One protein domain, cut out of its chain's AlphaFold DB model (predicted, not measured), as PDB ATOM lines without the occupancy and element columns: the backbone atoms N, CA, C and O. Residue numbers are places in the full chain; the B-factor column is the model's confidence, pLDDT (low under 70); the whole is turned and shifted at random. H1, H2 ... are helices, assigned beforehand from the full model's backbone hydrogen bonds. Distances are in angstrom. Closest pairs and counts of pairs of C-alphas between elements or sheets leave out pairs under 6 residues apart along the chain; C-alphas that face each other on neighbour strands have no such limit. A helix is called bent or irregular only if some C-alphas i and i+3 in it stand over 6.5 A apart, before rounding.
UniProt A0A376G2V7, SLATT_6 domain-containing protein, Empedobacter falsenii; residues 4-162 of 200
ATOM      1  N   ASP A   4     -23.996   9.804  16.386       93.62
ATOM      2  CA  ASP A   4     -23.945  11.237  16.701       93.62
ATOM      3  C   ASP A   4     -23.344  12.071  15.562       93.62
ATOM      4  O   ASP A   4     -23.846  13.141  15.228       93.62
ATOM      5  N   LYS A   5     -22.280  11.581  14.909       95.31
ATOM      6  CA  LYS A   5     -21.679  12.298  13.774       95.31
ATOM      7  C   LYS A   5     -22.607  12.330  12.565       95.31
ATOM      8  O   LYS A   5     -22.642  13.342  11.872       95.31
ATOM      9  N   LEU A   6     -23.339  11.243  12.310       96.56
ATOM     10  CA  LEU A   6     -24.294  11.177  11.207       96.56
ATOM     11  C   LEU A   6     -25.500  12.082  11.458       96.56
ATOM     12  O   LEU A   6     -25.832  12.883  10.593       96.56
ATOM     13  N   LYS A   7     -26.079  12.046  12.660       97.50
ATOM     14  CA  LYS A   7     -27.176  12.936  13.064       97.50
ATOM     15  C   LYS A   7     -26.773  14.405  12.992       97.50
ATOM     16  O   LYS A   7     -27.494  15.205  12.398       97.50
ATOM     17  N   ASN A   8     -25.578  14.742  13.479       98.00
ATOM     18  CA  ASN A   8     -25.056  16.100  13.388       98.00
ATOM     19  C   ASN A   8     -24.851  16.560  11.935       98.00
ATOM     20  O   ASN A   8     -25.127  17.716  11.613       98.00
ATOM     21  N   TYR A   9     -24.374  15.672  11.057       98.19
ATOM     22  CA  TYR A   9     -24.230  15.963   9.629       98.19
ATOM     23  C   TYR A   9     -25.593  16.188   8.964       98.19
ATOM     24  O   TYR A   9     -25.794  17.237   8.358       98.19
ATOM     25  N   ILE A  10     -26.561  15.293   9.187       98.31
ATOM     26  CA  ILE A  10     -27.931  15.434   8.674       98.31
ATOM     27  C   ILE A  10     -28.557  16.753   9.133       98.31
ATOM     28  O   ILE A  10     -29.115  17.487   8.319       98.31
ATOM     29  N   ALA A  11     -28.431  17.098  10.416       98.38
ATOM     30  CA  ALA A  11     -28.997  18.331  10.953       98.38
ATOM     31  C   ALA A  11     -28.345  19.590  10.358       98.38
ATOM     32  O   ALA A  11     -29.044  20.568  10.102       98.38
ATOM     33  N   LYS A  12     -27.032  19.576  10.081       98.31
ATOM     34  CA  LYS A  12     -26.350  20.675   9.371       98.31
ATOM     35  C   LYS A  12     -26.849  20.819   7.938       98.31
ATOM     36  O   LYS A  12     -27.146  21.935   7.512       98.31
ATOM     37  N   THR A  13     -26.979  19.711   7.215       98.31
ATOM     38  CA  THR A  13     -27.502  19.723   5.845       98.31
ATOM     39  C   THR A  13     -28.946  20.222   5.832       98.31
ATOM     40  O   THR A  13     -29.276  21.151   5.097       98.31
ATOM     41  N   ALA A  14     -29.793  19.718   6.731       98.25
ATOM     42  CA  ALA A  14     -31.182  20.147   6.845       98.25
ATOM     43  C   ALA A  14     -31.313  21.615   7.264       98.25
ATOM     44  O   ALA A  14     -32.207  22.306   6.782       98.25
ATOM     45  N   TYR A  15     -30.410  22.125   8.109       98.06
ATOM     46  CA  TYR A  15     -30.363  23.546   8.449       98.06
ATOM     47  C   TYR A  15     -30.156  24.399   7.194       98.06
ATOM     48  O   TYR A  15     -30.932  25.320   6.941       98.06
ATOM     49  N   ASN A  16     -29.153  24.061   6.380       97.00
ATOM     50  CA  ASN A  16     -28.827  24.803   5.162       97.00
ATOM     51  C   ASN A  16     -29.971  24.751   4.143       97.00
ATOM     52  O   ASN A  16     -30.411  25.792   3.651       97.00
ATOM     53  N   ILE A  17     -30.491  23.551   3.873       97.56
ATOM     54  CA  ILE A  17     -31.580  23.337   2.916       97.56
ATOM     55  C   ILE A  17     -32.864  24.018   3.394       97.56
ATOM     56  O   ILE A  17     -33.503  24.758   2.646       97.56
ATOM     57  N   GLY A  18     -33.235  23.817   4.658       97.44
ATOM     58  CA  GLY A  18     -34.444  24.390   5.239       97.44
ATOM     59  C   GLY A  18     -34.391  25.916   5.296       97.44
ATOM     60  O   GLY A  18     -35.376  26.575   4.961       97.44
ATOM     61  N   PHE A  19     -33.240  26.498   5.649       96.75
ATOM     62  CA  PHE A  19     -33.055  27.947   5.602       96.75
ATOM     63  C   PHE A  19     -33.141  28.468   4.161       96.75
ATOM     64  O   PHE A  19     -33.847  29.446   3.902       96.75
ATOM     65  N   GLY A  20     -32.510  27.774   3.207       95.94
ATOM     66  CA  GLY A  20     -32.631  28.057   1.777       95.94
ATOM     67  C   GLY A  20     -34.085  28.045   1.298       95.94
ATOM     68  O   GLY A  20     -34.508  28.960   0.593       95.94
ATOM     69  N   ALA A  21     -34.887  27.072   1.747       96.94
ATOM     70  CA  ALA A  21     -36.307  26.987   1.413       96.94
ATOM     71  C   ALA A  21     -37.058  28.238   1.883       96.94
ATOM     72  O   ALA A  21     -37.829  28.836   1.134       96.94
ATOM     73  N   LYS A  22     -36.810  28.678   3.124       97.25
ATOM     74  CA  LYS A  22     -37.459  29.876   3.681       97.25
ATOM     75  C   LYS A  22     -36.968  31.167   3.055       97.25
ATOM     76  O   LYS A  22     -37.759  32.099   2.962       97.25
ATOM     77  N   LYS A  23     -35.725  31.215   2.577       95.88
ATOM     78  CA  LYS A  23     -35.218  32.337   1.786       95.88
ATOM     79  C   LYS A  23     -35.912  32.449   0.436       95.88
ATOM     80  O   LYS A  23     -36.354  33.536   0.083       95.88
ATOM     81  N   ASN A  24     -36.095  31.329  -0.253       96.19
ATOM     82  CA  ASN A  24     -36.869  31.277  -1.486       96.19
ATOM     83  C   ASN A  24     -38.327  31.721  -1.254       96.19
ATOM     84  O   ASN A  24     -38.789  32.650  -1.908       96.19
ATOM     85  N   PHE A  25     -39.021  31.183  -0.244       96.31
ATOM     86  CA  PHE A  25     -40.379  31.648   0.085       96.31
ATOM     87  C   PHE A  25     -40.431  33.120   0.518       96.31
ATOM     88  O   PHE A  25     -41.375  33.825   0.186       96.31
ATOM     89  N   ALA A  26     -39.421  33.615   1.237       96.06
ATOM     90  CA  ALA A  26     -39.324  35.032   1.572       96.06
ATOM     91  C   ALA A  26     -39.184  35.908   0.319       96.06
ATOM     92  O   ALA A  26     -39.858  36.928   0.222       96.06
ATOM     93  N   SER A  27     -38.342  35.512  -0.638       95.50
ATOM     94  CA  SER A  27     -38.206  36.203  -1.925       95.50
ATOM     95  C   SER A  27     -39.524  36.199  -2.706       95.50
ATOM     96  O   SER A  27     -39.946  37.259  -3.163       95.50
ATOM     97  N   PHE A  28     -40.205  35.051  -2.792       95.06
ATOM     98  CA  PHE A  28     -41.520  34.926  -3.430       95.06
ATOM     99  C   PHE A  28     -42.555  35.875  -2.811       95.06
ATOM    100  O   PHE A  28     -43.169  36.674  -3.515       95.06
ATOM    101  N   ASP A  29     -42.691  35.846  -1.482       94.19
ATOM    102  CA  ASP A  29     -43.661  36.678  -0.767       94.19
ATOM    103  C   ASP A  29     -43.372  38.174  -0.918       94.19
ATOM    104  O   ASP A  29     -44.304  38.971  -1.002       94.19
ATOM    105  N   ILE A  30     -42.096  38.576  -0.932       94.31
ATOM    106  CA  ILE A  30     -41.719  39.980  -1.126       94.31
ATOM    107  C   ILE A  30     -42.109  40.438  -2.530       94.31
ATOM    108  O   ILE A  30     -42.693  41.508  -2.671       94.31
ATOM    109  N   VAL A  31     -41.799  39.649  -3.559       93.62
ATOM    110  CA  VAL A  31     -42.081  40.035  -4.948       93.62
ATOM    111  C   VAL A  31     -43.583  40.138  -5.192       93.62
ATOM    112  O   VAL A  31     -44.037  41.150  -5.719       93.62
ATOM    113  N   ASN A  32     -44.361  39.157  -4.727       91.75
ATOM    114  CA  ASN A  32     -45.802  39.135  -4.968       91.75
ATOM    115  C   ASN A  32     -46.585  40.118  -4.091       91.75
ATOM    116  O   ASN A  32     -47.504  40.766  -4.579       91.75
ATOM    117  N   ASN A  33     -46.223  40.271  -2.814       91.38
ATOM    118  CA  ASN A  33     -47.100  40.959  -1.862       91.38
ATOM    119  C   ASN A  33     -46.621  42.371  -1.487       91.38
ATOM    120  O   ASN A  33     -47.423  43.187  -1.030       91.38
ATOM    121  N   LEU A  34     -45.328  42.707  -1.638       91.06
ATOM    122  CA  LEU A  34     -44.808  43.979  -1.108       91.06
ATOM    123  C   LEU A  34     -45.449  45.195  -1.782       91.06
ATOM    124  O   LEU A  34     -45.806  46.155  -1.099       91.06
ATOM    125  N   ASN A  35     -45.610  45.159  -3.106       89.25
ATOM    126  CA  ASN A  35     -46.223  46.264  -3.844       89.25
ATOM    127  C   ASN A  35     -47.683  46.479  -3.456       89.25
ATOM    128  O   ASN A  35     -48.122  47.622  -3.331       89.25
ATOM    129  N   GLU A  36     -48.419  45.395  -3.217       91.06
ATOM    130  CA  GLU A  36     -49.800  45.467  -2.747       91.06
ATOM    131  C   GLU A  36     -49.867  46.141  -1.373       91.06
ATOM    132  O   GLU A  36     -50.642  47.081  -1.185       91.06
ATOM    133  N   TYR A  37     -48.984  45.761  -0.441       92.75
ATOM    134  CA  TYR A  37     -48.906  46.406   0.871       92.75
ATOM    135  C   TYR A  37     -48.535  47.888   0.781       92.75
ATOM    136  O   TYR A  37     -49.155  48.712   1.457       92.75
ATOM    137  N   ILE A  38     -47.563  48.252  -0.064       93.62
ATOM    138  CA  ILE A  38     -47.191  49.656  -0.299       93.62
ATOM    139  C   ILE A  38     -48.386  50.438  -0.855       93.62
ATOM    140  O   ILE A  38     -48.659  51.543  -0.382       93.62
ATOM    141  N   SER A  39     -49.112  49.873  -1.823       93.31
ATOM    142  CA  SER A  39     -50.283  50.502  -2.442       93.31
ATOM    143  C   SER A  39     -51.389  50.758  -1.415       93.31
ATOM    144  O   SER A  39     -51.842  51.893  -1.257       93.31
ATOM    145  N   ILE A  40     -51.755  49.733  -0.637       96.12
ATOM    146  CA  ILE A  40     -52.802  49.825   0.388       96.12
ATOM    147  C   ILE A  40     -52.428  50.855   1.461       96.12
ATOM    148  O   ILE A  40     -53.236  51.727   1.786       96.12
ATOM    149  N   LEU A  41     -51.198  50.809   1.984       95.44
ATOM    150  CA  LEU A  41     -50.733  51.768   2.991       95.44
ATOM    151  C   LEU A  41     -50.715  53.201   2.450       95.44
ATOM    152  O   LEU A  41     -51.147  54.124   3.143       95.44
ATOM    153  N   SER A  42     -50.268  53.388   1.207       95.06
ATOM    154  CA  SER A  42     -50.254  54.700   0.551       95.06
ATOM    155  C   SER A  42     -51.666  55.262   0.396       95.06
ATOM    156  O   SER A  42     -51.888  56.444   0.651       95.06
ATOM    157  N   MET A  43     -52.636  54.414   0.039       95.75
ATOM    158  CA  MET A  43     -54.036  54.809  -0.093       95.75
ATOM    159  C   MET A  43     -54.652  55.192   1.258       95.75
ATOM    160  O   MET A  43     -55.313  56.224   1.348       95.75
ATOM    161  N   ILE A  44     -54.391  54.418   2.318       96.62
ATOM    162  CA  ILE A  44     -54.844  54.741   3.682       96.62
ATOM    163  C   ILE A  44     -54.301  56.108   4.114       96.62
ATOM    164  O   ILE A  44     -55.063  56.951   4.585       96.62
ATOM    165  N   ILE A  45     -53.002  56.358   3.913       95.69
ATOM    166  CA  ILE A  45     -52.379  57.647   4.243       95.69
ATOM    167  C   ILE A  45     -52.998  58.778   3.412       95.69
ATOM    168  O   ILE A  45     -53.303  59.834   3.962       95.69
ATOM    169  N   GLY A  46     -53.237  58.551   2.118       94.81
ATOM    170  CA  GLY A  46     -53.887  59.524   1.239       94.81
ATOM    171  C   GLY A  46     -55.291  59.910   1.710       94.81
ATOM    172  O   GLY A  46     -55.628  61.090   1.722       94.81
ATOM    173  N   VAL A  47     -56.091  58.941   2.166       96.44
ATOM    174  CA  VAL A  47     -57.420  59.207   2.741       96.44
ATOM    175  C   VAL A  47     -57.308  59.983   4.056       96.44
ATOM    176  O   VAL A  47     -58.024  60.963   4.250       96.44
ATOM    177  N   LEU A  48     -56.393  59.594   4.951       95.62
ATOM    178  CA  LEU A  48     -56.187  60.288   6.228       95.62
ATOM    179  C   LEU A  48     -55.715  61.738   6.043       95.62
ATOM    180  O   LEU A  48     -56.109  62.610   6.817       95.62
ATOM    181  N   ALA A  49     -54.937  62.014   4.996       95.25
ATOM    182  CA  ALA A  49     -54.460  63.351   4.642       95.25
ATOM    183  C   ALA A  49     -55.569  64.332   4.228       95.25
ATOM    184  O   ALA A  49     -55.384  65.545   4.355       95.25
ATOM    185  N   LEU A  50     -56.734  63.831   3.798       94.31
ATOM    186  CA  LEU A  50     -57.910  64.664   3.518       94.31
ATOM    187  C   LEU A  50     -58.579  65.191   4.793       94.31
ATOM    188  O   LEU A  50     -59.274  66.202   4.744       94.31
ATOM    189  N   VAL A  51     -58.395  64.495   5.918       96.38
ATOM    190  CA  VAL A  51     -59.068  64.805   7.189       96.38
ATOM    191  C   VAL A  51     -58.115  65.466   8.182       96.38
ATOM    192  O   VAL A  51     -58.521  66.363   8.918       96.38
ATOM    193  N   PHE A  52     -56.850  65.046   8.213       94.62
ATOM    194  CA  PHE A  52     -55.891  65.461   9.232       94.62
ATOM    195  C   PHE A  52     -54.623  66.064   8.612       94.62
ATOM    196  O   PHE A  52     -53.875  65.387   7.903       94.62
ATOM    197  N   GLU A  53     -54.312  67.315   8.969       91.25
ATOM    198  CA  GLU A  53     -53.159  68.056   8.429       91.25
ATOM    199  C   GLU A  53     -51.800  67.404   8.719       91.25
ATOM    200  O   GLU A  53     -50.871  67.555   7.926       91.25
ATOM    201  N   ILE A  54     -51.675  66.633   9.808       90.12
ATOM    202  CA  ILE A  54     -50.424  65.940  10.149       90.12
ATOM    203  C   ILE A  54     -49.960  65.001   9.028       90.12
ATOM    204  O   ILE A  54     -48.756  64.867   8.819       90.12
ATOM    205  N   PHE A  55     -50.891  64.413   8.263       89.06
ATOM    206  CA  PHE A  55     -50.562  63.522   7.148       89.06
ATOM    207  C   PHE A  55     -50.111  64.259   5.872       89.06
ATOM    208  O   PHE A  55     -49.541  63.633   4.982       89.06
ATOM    209  N   ASN A  56     -50.262  65.589   5.818       88.00
ATOM    210  CA  ASN A  56     -49.758  66.447   4.735       88.00
ATOM    211  C   ASN A  56     -48.308  66.914   4.954       88.00
ATOM    212  O   ASN A  56     -47.766  67.687   4.159       88.00
ATOM    213  N   ALA A  57     -47.651  66.471   6.031       92.50
ATOM    214  CA  ALA A  57     -46.267  66.831   6.295       92.50
ATOM    215  C   ALA A  57     -45.338  66.353   5.163       92.50
ATOM    216  O   ALA A  57     -45.405  65.204   4.728       92.50
ATOM    217  N   LYS A  58     -44.389  67.205   4.738       92.88
ATOM    218  CA  LYS A  58     -43.425  66.894   3.658       92.88
ATOM    219  C   LYS A  58     -42.687  65.569   3.870       92.88
ATOM    220  O   LYS A  58     -42.380  64.874   2.905       92.88
ATOM    221  N   ILE A  59     -42.410  65.228   5.130       90.94
ATOM    222  CA  ILE A  59     -41.747  63.975   5.492       90.94
ATOM    223  C   ILE A  59     -42.571  62.753   5.067       90.94
ATOM    224  O   ILE A  59     -41.999  61.786   4.585       90.94
ATOM    225  N   ILE A  60     -43.902  62.823   5.146       93.06
ATOM    226  CA  ILE A  60     -44.799  61.723   4.780       93.06
ATOM    227  C   ILE A  60     -44.801  61.528   3.268       93.06
ATOM    228  O   ILE A  60     -44.612  60.407   2.801       93.06
ATOM    229  N   SER A  61     -44.904  62.610   2.493       92.12
ATOM    230  CA  SER A  61     -44.779  62.542   1.030       92.12
ATOM    231  C   SER A  61     -43.427  61.969   0.594       92.12
ATOM    232  O   SER A  61     -43.373  61.132  -0.305       92.12
ATOM    233  N   ALA A  62     -42.337  62.371   1.256       94.62
ATOM    234  CA  ALA A  62     -41.009  61.829   0.987       94.62
ATOM    235  C   ALA A  62     -40.923  60.326   1.310       94.62
ATOM    236  O   ALA A  62     -40.387  59.560   0.511       94.62
ATOM    237  N   THR A  63     -41.490  59.881   2.436       93.56
ATOM    238  CA  THR A  63     -41.543  58.461   2.810       93.56
ATOM    239  C   THR A  63     -42.346  57.631   1.806       93.56
ATOM    240  O   THR A  63     -41.878  56.573   1.389       93.56
ATOM    241  N   LEU A  64     -43.510  58.117   1.363       94.56
ATOM    242  CA  LEU A  64     -44.309  57.450   0.329       94.56
ATOM    243  C   LEU A  64     -43.539  57.325  -0.992       94.56
ATOM    244  O   LEU A  64     -43.544  56.260  -1.608       94.56
ATOM    245  N   LEU A  65     -42.817  58.376  -1.401       94.75
ATOM    246  CA  LEU A  65     -41.980  58.338  -2.601       94.75
ATOM    247  C   LEU A  65     -40.858  57.295  -2.485       94.75
ATOM    248  O   LEU A  65     -40.618  56.549  -3.433       94.75
ATOM    249  N   ILE A  66     -40.197  57.204  -1.325       95.12
ATOM    250  CA  ILE A  66     -39.170  56.184  -1.063       95.12
ATOM    251  C   ILE A  66     -39.767  54.778  -1.186       95.12
ATOM    252  O   ILE A  66     -39.175  53.930  -1.853       95.12
ATOM    253  N   PHE A  67     -40.946  54.528  -0.606       93.25
ATOM    254  CA  PHE A  67     -41.627  53.242  -0.768       93.25
ATOM    255  C   PHE A  67     -41.977  52.952  -2.229       93.25
ATOM    256  O   PHE A  67     -41.748  51.837  -2.689       93.25
ATOM    257  N   GLY A  68     -42.425  53.951  -2.993       93.56
ATOM    258  CA  GLY A  68     -42.637  53.810  -4.435       93.56
ATOM    259  C   GLY A  68     -41.369  53.384  -5.185       93.56
ATOM    260  O   GLY A  68     -41.409  52.466  -6.001       93.56
ATOM    261  N   ILE A  69     -40.215  53.984  -4.865       94.38
ATOM    262  CA  ILE A  69     -38.916  53.607  -5.451       94.38
ATOM    263  C   ILE A  69     -38.534  52.167  -5.075       94.38
ATOM    264  O   ILE A  69     -38.038  51.426  -5.928       94.38
ATOM    265  N   ILE A  70     -38.776  51.753  -3.827       92.69
ATOM    266  CA  ILE A  70     -38.557  50.369  -3.381       92.69
ATOM    267  C   ILE A  70     -39.437  49.406  -4.189       92.69
ATOM    268  O   ILE A  70     -38.923  48.411  -4.694       92.69
ATOM    269  N   GLY A  71     -40.721  49.719  -4.379       91.25
ATOM    270  CA  GLY A  71     -41.627  48.897  -5.186       91.25
ATOM    271  C   GLY A  71     -41.149  48.732  -6.631       91.25
ATOM    272  O   GLY A  71     -41.004  47.617  -7.129       91.25
ATOM    273  N   LEU A  72     -40.754  49.837  -7.280       91.38
ATOM    274  CA  LEU A  72     -40.174  49.807  -8.631       91.38
ATOM    275  C   LEU A  72     -38.904  48.953  -8.720       91.38
ATOM    276  O   LEU A  72     -38.630  48.335  -9.752       91.38
ATOM    277  N   TYR A  73     -38.101  48.932  -7.658       90.31
ATOM    278  CA  TYR A  73     -36.920  48.087  -7.593       90.31
ATOM    279  C   TYR A  73     -37.284  46.596  -7.519       90.31
ATOM    280  O   TYR A  73     -36.662  45.792  -8.217       90.31
ATOM    281  N   ILE A  74     -38.288  46.236  -6.716       90.62
ATOM    282  CA  ILE A  74     -38.741  44.850  -6.542       90.62
ATOM    283  C   ILE A  74     -39.331  44.272  -7.834       90.62
ATOM    284  O   ILE A  74     -39.014  43.130  -8.152       90.62
ATOM    285  N   ASN A  75     -40.016  45.075  -8.657       87.44
ATOM    286  CA  ASN A  75     -40.548  44.640  -9.964       87.44
ATOM    287  C   ASN A  75     -39.480  44.061 -10.912       87.44
ATOM    288  O   ASN A  75     -39.774  43.350 -11.870       87.44
ATOM    289  N   LYS A  76     -38.192  44.348 -10.669       87.00
ATOM    290  CA  LYS A  76     -37.084  43.750 -11.433       87.00
ATOM    291  C   LYS A  76     -36.927  42.245 -11.195       87.00
ATOM    292  O   LYS A  76     -36.174  41.604 -11.933       87.00
ATOM    293  N   PHE A  77     -37.559  41.704 -10.158       86.62
ATOM    294  CA  PHE A  77     -37.502  40.297  -9.776       86.62
ATOM    295  C   PHE A  77     -38.733  39.501 -10.242       86.62
ATOM    296  O   PHE A  77     -38.664  38.276 -10.235       86.62
ATOM    297  N   ASP A  78     -39.785  40.158 -10.753       82.62
ATOM    298  CA  ASP A  78     -41.025  39.514 -11.232       82.62
ATOM    299  C   ASP A  78     -40.760  38.397 -12.243       82.62
ATOM    300  O   ASP A  78     -41.349  37.324 -12.176       82.62
ATOM    301  N   LYS A  79     -39.804  38.609 -13.158       80.00
ATOM    302  CA  LYS A  79     -39.470  37.641 -14.216       80.00
ATOM    303  C   LYS A  79     -38.955  36.290 -13.698       80.00
ATOM    304  O   LYS A  79     -38.887  35.357 -14.487       80.00
ATOM    305  N   GLY A  80     -38.553  36.197 -12.429       81.19
ATOM    306  CA  GLY A  80     -38.055  34.968 -11.800       81.19
ATOM    307  C   GLY A  80     -38.871  34.529 -10.585       81.19
ATOM    308  O   GLY A  80     -38.401  33.693  -9.820       81.19
ATOM    309  N   VAL A  81     -40.061  35.102 -10.369       89.50
ATOM    310  CA  VAL A  81     -40.821  34.874  -9.133       89.50
ATOM    311  C   VAL A  81     -41.239  33.414  -8.954       89.50
ATOM    312  O   VAL A  81     -41.106  32.868  -7.860       89.50
ATOM    313  N   GLU A  82     -41.653  32.750 -10.035       91.19
ATOM    314  CA  GLU A  82     -42.069  31.341 -10.021       91.19
ATOM    315  C   GLU A  82     -40.924  30.398  -9.625       91.19
ATOM    316  O   GLU A  82     -41.145  29.366  -8.987       91.19
ATOM    317  N   GLU A  83     -39.677  30.756  -9.951       92.69
ATOM    318  CA  GLU A  83     -38.522  29.947  -9.572       92.69
ATOM    319  C   GLU A  83     -38.353  29.918  -8.049       92.69
ATOM    320  O   GLU A  83     -38.059  28.863  -7.485       92.69
ATOM    321  N   TYR A  84     -38.596  31.039  -7.359       94.69
ATOM    322  CA  TYR A  84     -38.524  31.079  -5.899       94.69
ATOM    323  C   TYR A  84     -39.499  30.083  -5.264       94.69
ATOM    324  O   TYR A  84     -39.106  29.320  -4.385       94.69
ATOM    325  N   GLU A  85     -40.748  30.021  -5.723       94.50
ATOM    326  CA  GLU A  85     -41.701  29.034  -5.210       94.50
ATOM    327  C   GLU A  85     -41.254  27.605  -5.531       94.50
ATOM    328  O   GLU A  85     -41.183  26.762  -4.632       94.50
ATOM    329  N   LYS A  86     -40.871  27.347  -6.787       95.62
ATOM    330  CA  LYS A  86     -40.409  26.033  -7.248       95.62
ATOM    331  C   LYS A  86     -39.281  25.484  -6.371       95.62
ATOM    332  O   LYS A  86     -39.384  24.364  -5.864       95.62
ATOM    333  N   TYR A  87     -38.211  26.254  -6.168       95.75
ATOM    334  CA  TYR A  87     -37.078  25.808  -5.355       95.75
ATOM    335  C   TYR A  87     -37.388  25.839  -3.855       95.75
ATOM    336  O   TYR A  87     -36.872  25.009  -3.111       95.75
ATOM    337  N   GLY A  88     -38.264  26.735  -3.390       96.12
ATOM    338  CA  GLY A  88     -38.783  26.705  -2.021       96.12
ATOM    339  C   GLY A  88     -39.481  25.379  -1.700       96.12
ATOM    340  O   GLY A  88     -39.195  24.757  -0.675       96.12
ATOM    341  N   VAL A  89     -40.345  24.908  -2.606       97.25
ATOM    342  CA  VAL A  89     -41.041  23.617  -2.495       97.25
ATOM    343  C   VAL A  89     -40.066  22.448  -2.598       97.25
ATOM    344  O   VAL A  89     -40.157  21.521  -1.792       97.25
ATOM    345  N   LEU A  90     -39.126  22.483  -3.549       97.62
ATOM    346  CA  LEU A  90     -38.104  21.445  -3.693       97.62
ATOM    347  C   LEU A  90     -37.295  21.283  -2.402       97.62
ATOM    348  O   LEU A  90     -37.252  20.200  -1.826       97.62
ATOM    349  N   TYR A  91     -36.721  22.373  -1.896       97.62
ATOM    350  CA  TYR A  91     -35.894  22.342  -0.694       97.62
ATOM    351  C   TYR A  91     -36.689  21.919   0.544       97.62
ATOM    352  O   TYR A  91     -36.160  21.235   1.415       97.62
ATOM    353  N   LEU A  92     -37.977  22.262   0.622       97.44
ATOM    354  CA  LEU A  92     -38.834  21.775   1.699       97.44
ATOM    355  C   LEU A  92     -39.022  20.248   1.650       97.44
ATOM    356  O   LEU A  92     -39.049  19.608   2.699       97.44
ATOM    357  N   LYS A  93     -39.120  19.651   0.455       98.06
ATOM    358  CA  LYS A  93     -39.177  18.188   0.302       98.06
ATOM    359  C   LYS A  93     -37.867  17.532   0.738       98.06
ATOM    360  O   LYS A  93     -37.916  16.607   1.545       98.06
ATOM    361  N   LEU A  94     -36.730  18.068   0.291       98.25
ATOM    362  CA  LEU A  94     -35.396  17.603   0.691       98.25
ATOM    363  C   LEU A  94     -35.192  17.687   2.213       98.25
ATOM    364  O   LEU A  94     -34.729  16.743   2.847       98.25
ATOM    365  N   TYR A  95     -35.616  18.791   2.834       98.19
ATOM    366  CA  TYR A  95     -35.604  18.948   4.290       98.19
ATOM    367  C   TYR A  95     -36.396  17.844   5.004       98.19
ATOM    368  O   TYR A  95     -35.932  17.283   5.996       98.19
ATOM    369  N   ASN A  96     -37.597  17.535   4.510       97.81
ATOM    370  CA  ASN A  96     -38.447  16.512   5.113       97.81
ATOM    371  C   ASN A  96     -37.821  15.117   4.980       97.81
ATOM    372  O   ASN A  96     -37.867  14.351   5.939       97.81
ATOM    373  N   GLN A  97     -37.198  14.808   3.839       98.12
ATOM    374  CA  GLN A  97     -36.445  13.563   3.652       98.12
ATOM    375  C   GLN A  97     -35.289  13.455   4.653       98.12
ATOM    376  O   GLN A  97     -35.151  12.431   5.315       98.12
ATOM    377  N   LEU A  98     -34.524  14.531   4.860       98.44
ATOM    378  CA  LEU A  98     -33.459  14.548   5.867       98.44
ATOM    379  C   LEU A  98     -33.989  14.331   7.286       98.44
ATOM    380  O   LEU A  98     -33.350  13.642   8.074       98.44
ATOM    381  N   HIS A  99     -35.155  14.882   7.622       97.69
ATOM    382  CA  HIS A  99     -35.762  14.645   8.930       97.69
ATOM    383  C   HIS A  99     -36.187  13.175   9.114       97.69
ATOM    384  O   HIS A  99     -36.042  12.639  10.211       97.69
ATOM    385  N   LEU A 100     -36.664  12.504   8.060       96.75
ATOM    386  CA  LEU A 100     -36.949  11.065   8.103       96.75
ATOM    387  C   LEU A 100     -35.663  10.263   8.340       96.75
ATOM    388  O   LEU A 100     -35.582   9.532   9.326       96.75
ATOM    389  N   LEU A 101     -34.629  10.504   7.530       97.19
ATOM    390  CA  LEU A 101     -33.322   9.849   7.659       97.19
ATOM    391  C   LEU A 101     -32.695  10.073   9.042       97.19
ATOM    392  O   LEU A 101     -32.132   9.154   9.629       97.19
ATOM    393  N   TYR A 102     -32.833  11.279   9.603       97.19
ATOM    394  CA  TYR A 102     -32.369  11.614  10.951       97.19
ATOM    395  C   TYR A 102     -32.986  10.712  12.032       97.19
ATOM    396  O   TYR A 102     -32.285  10.294  12.957       97.19
ATOM    397  N   ASN A 103     -34.281  10.408  11.920       95.06
ATOM    398  CA  ASN A 103     -34.997   9.583  12.894       95.06
ATOM    399  C   ASN A 103     -34.639   8.093  12.777       95.06
ATOM    400  O   ASN A 103     -34.740   7.364  13.762       95.06
ATOM    401  N   GLU A 104     -34.183   7.643  11.608       94.88
ATOM    402  CA  GLU A 104     -33.793   6.250  11.363       94.88
ATOM    403  C   GLU A 104     -32.396   5.909  11.906       94.88
ATOM    404  O   GLU A 104     -32.115   4.743  12.195       94.88
ATOM    405  N   VAL A 105     -31.524   6.906  12.120       94.44
ATOM    406  CA  VAL A 105     -30.120   6.679  12.519       94.44
ATOM    407  C   VAL A 105     -29.987   5.848  13.798       94.44
ATOM    408  O   VAL A 105     -29.122   4.976  13.876       94.44
ATOM    409  N   ASP A 106     -30.829   6.097  14.804       90.00
ATOM    410  CA  ASP A 106     -30.715   5.424  16.106       90.00
ATOM    411  C   ASP A 106     -31.135   3.948  16.053       90.00
ATOM    412  O   ASP A 106     -30.655   3.147  16.854       90.00
ATOM    413  N   ALA A 107     -31.980   3.577  15.088       88.50
ATOM    414  CA  ALA A 107     -32.433   2.205  14.861       88.50
ATOM    415  C   ALA A 107     -31.569   1.439  13.839       88.50
ATOM    416  O   ALA A 107     -31.814   0.259  13.594       88.50
ATOM    417  N   SER A 108     -30.571   2.097  13.241       86.75
ATOM    418  CA  SER A 108     -29.811   1.567  12.108       86.75
ATOM    419  C   SER A 108     -28.574   0.768  12.515       86.75
ATOM    420  O   SER A 108     -27.809   1.164  13.401       86.75
ATOM    421  N   ASP A 109     -28.324  -0.329  11.798       90.31
ATOM    422  CA  ASP A 109     -27.057  -1.058  11.857       90.31
ATOM    423  C   ASP A 109     -25.954  -0.381  11.011       90.31
ATOM    424  O   ASP A 109     -26.137   0.692  10.431       90.31
ATOM    425  N   ASP A 110     -24.760  -0.979  10.956       87.44
ATOM    426  CA  ASP A 110     -23.630  -0.424  10.201       87.44
ATOM    427  C   ASP A 110     -23.856  -0.332   8.687       87.44
ATOM    428  O   ASP A 110     -23.254   0.535   8.045       87.44
ATOM    429  N   ILE A 111     -24.662  -1.224   8.112       86.81
ATOM    430  CA  ILE A 111     -24.934  -1.260   6.673       86.81
ATOM    431  C   ILE A 111     -25.933  -0.156   6.347       86.81
ATOM    432  O   ILE A 111     -25.619   0.728   5.550       86.81
ATOM    433  N   LEU A 112     -27.056  -0.122   7.066       89.94
ATOM    434  CA  LEU A 112     -28.095   0.886   6.889       89.94
ATOM    435  C   LEU A 112     -27.561   2.303   7.152       89.94
ATOM    436  O   LEU A 112     -27.875   3.238   6.423       89.94
ATOM    437  N   ARG A 113     -26.645   2.481   8.115       92.25
ATOM    438  CA  ARG A 113     -25.974   3.779   8.330       92.25
ATOM    439  C   ARG A 113     -25.162   4.262   7.133       92.25
ATOM    440  O   ARG A 113     -25.033   5.472   6.944       92.25
ATOM    441  N   LYS A 114     -24.545   3.355   6.372       92.88
ATOM    442  CA  LYS A 114     -23.812   3.733   5.156       92.88
ATOM    443  C   LYS A 114     -24.782   4.138   4.054       92.88
ATOM    444  O   LYS A 114     -24.518   5.130   3.392       92.88
ATOM    445  N   GLU A 115     -25.898   3.429   3.916       94.81
ATOM    446  CA  GLU A 115     -26.958   3.769   2.960       94.81
ATOM    447  C   GLU A 115     -27.572   5.140   3.270       94.81
ATOM    448  O   GLU A 115     -27.618   5.994   2.390       94.81
ATOM    449  N   ILE A 116     -27.908   5.408   4.539       96.62
ATOM    450  CA  ILE A 116     -28.376   6.731   4.986       96.62
ATOM    451  C   ILE A 116     -27.357   7.816   4.627       96.62
ATOM    452  O   ILE A 116     -27.732   8.882   4.149       96.62
ATOM    453  N   LEU A 117     -26.062   7.578   4.855       96.38
ATOM    454  CA  LEU A 117     -25.031   8.564   4.530       96.38
ATOM    455  C   LEU A 117     -24.978   8.883   3.029       96.38
ATOM    456  O   LEU A 117     -24.817  10.048   2.674       96.38
ATOM    457  N   GLU A 118     -25.084   7.877   2.164       96.75
ATOM    458  CA  GLU A 118     -25.094   8.096   0.714       96.75
ATOM    459  C   GLU A 118     -26.358   8.844   0.266       96.75
ATOM    460  O   GLU A 118     -26.253   9.785  -0.518       96.75
ATOM    461  N   GLU A 119     -27.523   8.541   0.847       97.75
ATOM    462  CA  GLU A 119     -28.765   9.274   0.562       97.75
ATOM    463  C   GLU A 119     -28.675  10.748   0.992       97.75
ATOM    464  O   GLU A 119     -29.062  11.655   0.256       97.75
ATOM    465  N   VAL A 120     -28.092  11.024   2.164       97.94
ATOM    466  CA  VAL A 120     -27.885  12.401   2.647       97.94
ATOM    467  C   VAL A 120     -26.967  13.188   1.712       97.94
ATOM    468  O   VAL A 120     -27.221  14.369   1.470       97.94
ATOM    469  N   LYS A 121     -25.919  12.554   1.169       97.88
ATOM    470  CA  LYS A 121     -25.037  13.186   0.176       97.88
ATOM    471  C   LYS A 121     -25.770  13.458  -1.130       97.88
ATOM    472  O   LYS A 121     -25.624  14.546  -1.670       97.88
ATOM    473  N   HIS A 122     -26.585  12.516  -1.602       98.12
ATOM    474  CA  HIS A 122     -27.395  12.713  -2.801       98.12
ATOM    475  C   HIS A 122     -28.361  13.899  -2.637       98.12
ATOM    476  O   HIS A 122     -28.437  14.762  -3.510       98.12
ATOM    477  N   ILE A 123     -29.028  14.014  -1.483       98.31
ATOM    478  CA  ILE A 123     -29.878  15.170  -1.152       98.31
ATOM    479  C   ILE A 123     -29.070  16.480  -1.140       98.31
ATOM    480  O   ILE A 123     -29.536  17.511  -1.632       98.31
ATOM    481  N   GLU A 124     -27.868  16.465  -0.561       97.19
ATOM    482  CA  GLU A 124     -26.985  17.632  -0.536       97.19
ATOM    483  C   GLU A 124     -26.551  18.051  -1.957       97.19
ATOM    484  O   GLU A 124     -26.582  19.238  -2.290       97.19
ATOM    485  N   GLU A 125     -26.213  17.094  -2.818       97.19
ATOM    486  CA  GLU A 125     -25.899  17.341  -4.229       97.19
ATOM    487  C   GLU A 125     -27.105  17.899  -4.992       97.19
ATOM    488  O   GLU A 125     -26.968  18.870  -5.743       97.19
ATOM    489  N   GLU A 126     -28.304  17.350  -4.772       96.75
ATOM    490  CA  GLU A 126     -29.539  17.851  -5.376       96.75
ATOM    491  C   GLU A 126     -29.810  19.305  -4.971       96.75
ATOM    492  O   GLU A 126     -30.163  20.125  -5.824       96.75
ATOM    493  N   PHE A 127     -29.582  19.656  -3.703       95.75
ATOM    494  CA  PHE A 127     -29.669  21.033  -3.222       95.75
ATOM    495  C   PHE A 127     -28.683  21.963  -3.941       95.75
ATOM    496  O   PHE A 127     -29.083  23.027  -4.416       95.75
ATOM    497  N   TYR A 128     -27.410  21.578  -4.071       92.69
ATOM    498  CA  TYR A 128     -26.417  22.428  -4.734       92.69
ATOM    499  C   TYR A 128     -26.665  22.589  -6.237       92.69
ATOM    500  O   TYR A 128     -26.446  23.676  -6.777       92.69
ATOM    501  N   ASN A 129     -27.172  21.548  -6.899       93.69
ATOM    502  CA  ASN A 129     -27.492  21.582  -8.326       93.69
ATOM    503  C   ASN A 129     -28.724  22.447  -8.648       93.69
ATOM    504  O   ASN A 129     -28.879  22.896  -9.783       93.69
ATOM    505  N   ASN A 130     -29.585  22.712  -7.664       89.88
ATOM    506  CA  ASN A 130     -30.872  23.386  -7.842       89.88
ATOM    507  C   ASN A 130     -30.944  24.735  -7.112       89.88
ATOM    508  O   ASN A 130     -31.885  24.986  -6.363       89.88
ATOM    509  N   ASN A 131     -29.965  25.618  -7.331       80.88
ATOM    510  CA  ASN A 131     -29.844  26.868  -6.578       80.88
ATOM    511  C   ASN A 131     -30.196  28.135  -7.377       80.88
ATOM    512  O   ASN A 131     -29.784  28.303  -8.523       80.88
ATOM    513  N   ILE A 132     -30.861  29.092  -6.714       82.69
ATOM    514  CA  ILE A 132     -31.013  30.468  -7.206       82.69
ATOM    515  C   ILE A 132     -29.998  31.374  -6.513       82.69
ATOM    516  O   ILE A 132     -30.110  31.678  -5.319       82.69
ATOM    517  N   SER A 133     -29.056  31.898  -7.296       77.06
ATOM    518  CA  SER A 133     -28.055  32.860  -6.824       77.06
ATOM    519  C   SER A 133     -28.631  34.259  -6.578       77.06
ATOM    520  O   SER A 133     -28.233  34.941  -5.632       77.06
ATOM    521  N   LYS A 134     -29.586  34.703  -7.406       84.00
ATOM    522  CA  LYS A 134     -30.174  36.043  -7.315       84.00
ATOM    523  C   LYS A 134     -31.387  36.040  -6.388       84.00
ATOM    524  O   LYS A 134     -32.488  35.685  -6.789       84.00
ATOM    525  N   GLN A 135     -31.184  36.481  -5.153       86.50
ATOM    526  CA  GLN A 135     -32.226  36.570  -4.129       86.50
ATOM    527  C   GLN A 135     -32.668  38.021  -3.921       86.50
ATOM    528  O   GLN A 135     -31.915  38.957  -4.205       86.50
ATOM    529  N   VAL A 136     -33.892  38.215  -3.434       91.56
ATOM    530  CA  VAL A 136     -34.459  39.551  -3.214       91.56
ATOM    531  C   VAL A 136     -33.824  40.178  -1.972       91.56
ATOM    532  O   VAL A 136     -33.522  39.488  -0.996       91.56
ATOM    533  N   TYR A 137     -33.610  41.494  -1.975       85.94
ATOM    534  CA  TYR A 137     -33.120  42.196  -0.785       85.94
ATOM    535  C   TYR A 137     -34.096  42.021   0.385       85.94
ATOM    536  O   TYR A 137     -35.298  41.893   0.185       85.94
ATOM    537  N   PHE A 138     -33.574  41.987   1.612       87.62
ATOM    538  CA  PHE A 138     -34.325  41.692   2.845       87.62
ATOM    539  C   PHE A 138     -34.914  40.278   2.969       87.62
ATOM    540  O   PHE A 138     -35.347  39.921   4.069       87.62
ATOM    541  N   SER A 139     -34.846  39.438   1.926       93.31
ATOM    542  CA  SER A 139     -35.282  38.035   2.002       93.31
ATOM    543  C   SER A 139     -34.611  37.287   3.154       93.31
ATOM    544  O   SER A 139     -35.280  36.530   3.841       93.31
ATOM    545  N   ASP A 140     -33.337  37.563   3.452       92.69
ATOM    546  CA  ASP A 140     -32.612  36.941   4.568       92.69
ATOM    547  C   ASP A 140     -33.243  37.225   5.938       92.69
ATOM    548  O   ASP A 140     -33.319  36.331   6.781       92.69
ATOM    549  N   LEU A 141     -33.712  38.454   6.178       92.88
ATOM    550  CA  LEU A 141     -34.349  38.821   7.446       92.88
ATOM    551  C   LEU A 141     -35.691  38.099   7.600       92.88
ATOM    552  O   LEU A 141     -35.973  37.513   8.646       92.88
ATOM    553  N   LEU A 142     -36.491  38.102   6.532       94.62
ATOM    554  CA  LEU A 142     -37.782  37.424   6.509       94.62
ATOM    555  C   LEU A 142     -37.619  35.894   6.576       94.62
ATOM    556  O   LEU A 142     -38.402  35.224   7.245       94.62
ATOM    557  N   ALA A 143     -36.565  35.342   5.971       96.31
ATOM    558  CA  ALA A 143     -36.218  33.927   6.041       96.31
ATOM    559  C   ALA A 143     -35.888  33.485   7.468       96.31
ATOM    560  O   ALA A 143     -36.383  32.448   7.893       96.31
ATOM    561  N   HIS A 144     -35.117  34.274   8.231       95.25
ATOM    562  CA  HIS A 144     -34.835  33.971   9.642       95.25
ATOM    563  C   HIS A 144     -36.121  33.887  10.463       95.25
ATOM    564  O   HIS A 144     -36.307  32.933  11.219       95.25
ATOM    565  N   PHE A 145     -37.026  34.853  10.284       94.75
ATOM    566  CA  PHE A 145     -38.323  34.837  10.953       94.75
ATOM    567  C   PHE A 145     -39.138  33.594  10.563       94.75
ATOM    568  O   PHE A 145     -39.576  32.838  11.430       94.75
ATOM    569  N   LYS A 146     -39.273  33.323   9.261       96.00
ATOM    570  CA  LYS A 146     -39.977  32.141   8.747       96.00
ATOM    571  C   LYS A 146     -39.371  30.831   9.263       96.00
ATOM    572  O   LYS A 146     -40.111  29.923   9.627       96.00
ATOM    573  N   PHE A 147     -38.046  30.720   9.304       97.25
ATOM    574  CA  PHE A 147     -37.340  29.502   9.692       97.25
ATOM    575  C   PHE A 147     -37.450  29.219  11.192       97.25
ATOM    576  O   PHE A 147     -37.822  28.118  11.579       97.25
ATOM    577  N   TYR A 148     -37.188  30.200  12.052       95.56
ATOM    578  CA  TYR A 148     -37.158  29.952  13.495       95.56
ATOM    579  C   TYR A 148     -38.504  30.106  14.202       95.56
ATOM    580  O   TYR A 148     -38.659  29.555  15.290       95.56
ATOM    581  N   TYR A 149     -39.442  30.870  13.633       92.00
ATOM    582  CA  TYR A 149     -40.705  31.201  14.300       92.00
ATOM    583  C   TYR A 149     -41.932  30.540  13.663       92.00
ATOM    584  O   TYR A 149     -42.874  30.205  14.372       92.00
ATOM    585  N   GLN A 150     -41.938  30.338  12.341       93.12
ATOM    586  CA  GLN A 150     -43.084  29.737  11.639       93.12
ATOM    587  C   GLN A 150     -42.869  28.266  11.266       93.12
ATOM    588  O   GLN A 150     -43.833  27.561  10.976       93.12
ATOM    589  N   PHE A 151     -41.620  27.801  11.223       94.06
ATOM    590  CA  PHE A 151     -41.271  26.474  10.729       94.06
ATOM    591  C   PHE A 151     -40.812  25.541  11.851       94.06
ATOM    592  O   PHE A 151     -40.161  25.962  12.807       94.06
ATOM    593  N   GLN A 152     -41.132  24.250  11.721       91.62
ATOM    594  CA  GLN A 152     -40.766  23.230  12.700       91.62
ATOM    595  C   GLN A 152     -39.264  22.929  12.627       91.62
ATOM    596  O   GLN A 152     -38.819  22.094  11.840       91.62
ATOM    597  N   THR A 153     -38.490  23.615  13.467       94.38
ATOM    598  CA  THR A 153     -37.019  23.541  13.512       94.38
ATOM    599  C   THR A 153     -36.474  22.968  14.818       94.38
ATOM    600  O   THR A 153     -35.260  22.916  15.006       94.38
ATOM    601  N   GLU A 154     -37.342  22.512  15.726       95.88
ATOM    602  CA  GLU A 154     -36.955  22.066  17.072       95.88
ATOM    603  C   GLU A 154     -35.885  20.973  17.066       95.88
ATOM    604  O   GLU A 154     -34.923  21.057  17.830       95.88
ATOM    605  N   TRP A 155     -36.015  19.980  16.182       96.19
ATOM    606  CA  TRP A 155     -35.072  18.865  16.098       96.19
ATOM    607  C   TRP A 155     -33.668  19.329  15.687       96.19
ATOM    608  O   TRP A 155     -32.688  18.921  16.305       96.19
ATOM    609  N   ILE A 156     -33.566  20.267  14.738       97.31
ATOM    610  CA  ILE A 156     -32.292  20.868  14.314       97.31
ATOM    611  C   ILE A 156     -31.718  21.755  15.409       97.31
ATOM    612  O   ILE A 156     -30.528  21.693  15.701       97.31
ATOM    613  N   VAL A 157     -32.558  22.590  16.026       97.19
ATOM    614  CA  VAL A 157     -32.140  23.486  17.111       97.19
ATOM    615  C   VAL A 157     -31.542  22.684  18.261       97.19
ATOM    616  O   VAL A 157     -30.505  23.079  18.792       97.19
ATOM    617  N   LYS A 158     -32.165  21.555  18.614       97.19
ATOM    618  CA  LYS A 158     -31.671  20.647  19.646       97.19
ATOM    619  C   LYS A 158     -30.370  19.963  19.223       97.19
ATOM    620  O   LYS A 158     -29.397  20.043  19.962       97.19
ATOM    621  N   GLU A 159     -30.335  19.339  18.047       97.44
ATOM    622  CA  GLU A 159     -29.165  18.582  17.572       97.44
ATOM    623  C   GLU A 159     -27.923  19.471  17.383       97.44
ATOM    624  O   GLU A 159     -26.800  19.083  17.702       97.44
ATOM    625  N   LEU A 160     -28.113  20.701  16.897       97.56
ATOM    626  CA  LEU A 160     -27.029  21.655  16.652       97.56
ATOM    627  C   LEU A 160     -26.750  22.588  17.839       97.56
ATOM    628  O   LEU A 160     -25.857  23.430  17.743       97.56
ATOM    629  N   ASN A 161     -27.479  22.443  18.952       97.19
ATOM    630  CA  ASN A 161     -27.387  23.310  20.133       97.19
ATOM    631  C   ASN A 161     -27.498  24.813  19.794       97.19
ATOM    632  O   ASN A 161     -26.727  25.638  20.292       97.19
ATOM    633  N   LEU A 162     -28.450  25.175  18.926       96.50
ATOM    634  CA  LEU A 162     -28.645  26.561  18.490       96.50
ATOM    635  C   LEU A 162     -29.302  27.395  19.593       96.50
ATOM    636  O   LEU A 162     -30.286  26.995  20.218       96.50
TER     637      LEU A 162
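AT A GLANCE: This is residues 4 to 162 of the 200 residues of the protein "SLATT_6 domain-containing protein" of Empedobacter falsenii (UniProt A0A376G2V7). Two long bent helices, H1 and H3, run out and back beside each other with short H2 at the turn; at the other end H4 folds back to make an up-and-down bundle with arms H1a and H3b, each running against the one before it, while H5 and H6 pack on H1a. The printed part has 159 residues with six named helices, H1 to H6 along the chain, and no named strand: all helix. It is loose, with a radius of gyration of the C-alphas of 21.4 A, and a rod of 74 by 31 by 16 A.

IN THESE COORDINATES: Find C-alpha 4 at (-23.945, 11.237, 16.701), where H1, residues 4 to 49, begins. Assigned as one helix by its hydrogen bonds, it is bent, with C-alphas 32 and 35 7.2 A apart: H1a, residues 4 to 32, spans 41.5 A and H1b, residues 35 to 49, 20.8 A. H2 is residues 53 to 56. H3, residues 58 to 107, also assigned as one helix by its hydrogen bonds, is bent, with C-alphas 79 and 82 8.0 A apart: H3a, residues 58 to 79, spans 34.5 A and H3b, residues 82 to 107, 39.5 A. Both arms are irregular: C-alphas 76 and 79 are 7.1 A apart, 103 and 106 6.8 A. Look next for H4, residues 110 to 129, 29.0 A; H5, residues 139 to 150; and H6, residues 154 to 159, ending at (-29.165, 18.582, 17.572).

HOW THE PARTS SIT: Start at H1a: it touches H3b, closest C-alphas Ala 21 and Gly 88 at 4.2 A, at a shallow tilt of 20 degrees, opposite ways. H3b and H4 form a helical hairpin, closest C-alphas Leu 94 and Ile 123 at 6.3 A. H5 touches residues 18 to 30 of H1a at a steep tilt of 61 degrees, closest C-alphas Lys 23 and Ala 143 at 4.7 A. H6 touches H1a, closest C-alphas Ala 11 and Ile 156 at 5.3 A. H1b touches H3a, closest C-alphas Asn 35 and Gly 71 at 5.5 A; H1b and H2 touch only at the corner, closest C-alphas Ala 49 and Phe 55 at 4.6 A. Every O i to N i+4 pair is within hydrogen-bond range in H1a, H1b, H5 and H6, against 14 of 18 in H3a, 20 of 22 in H3b and 15 of 16 in H4; H2 is too short for one.

THE WHOLE: The two farthest C-alphas, Glu 53 and Ile 111, are 74.9 A apart. The printed part has no cut and no long link; mean pLDDT of the printed part is 93.9, and no printed residue is under 70.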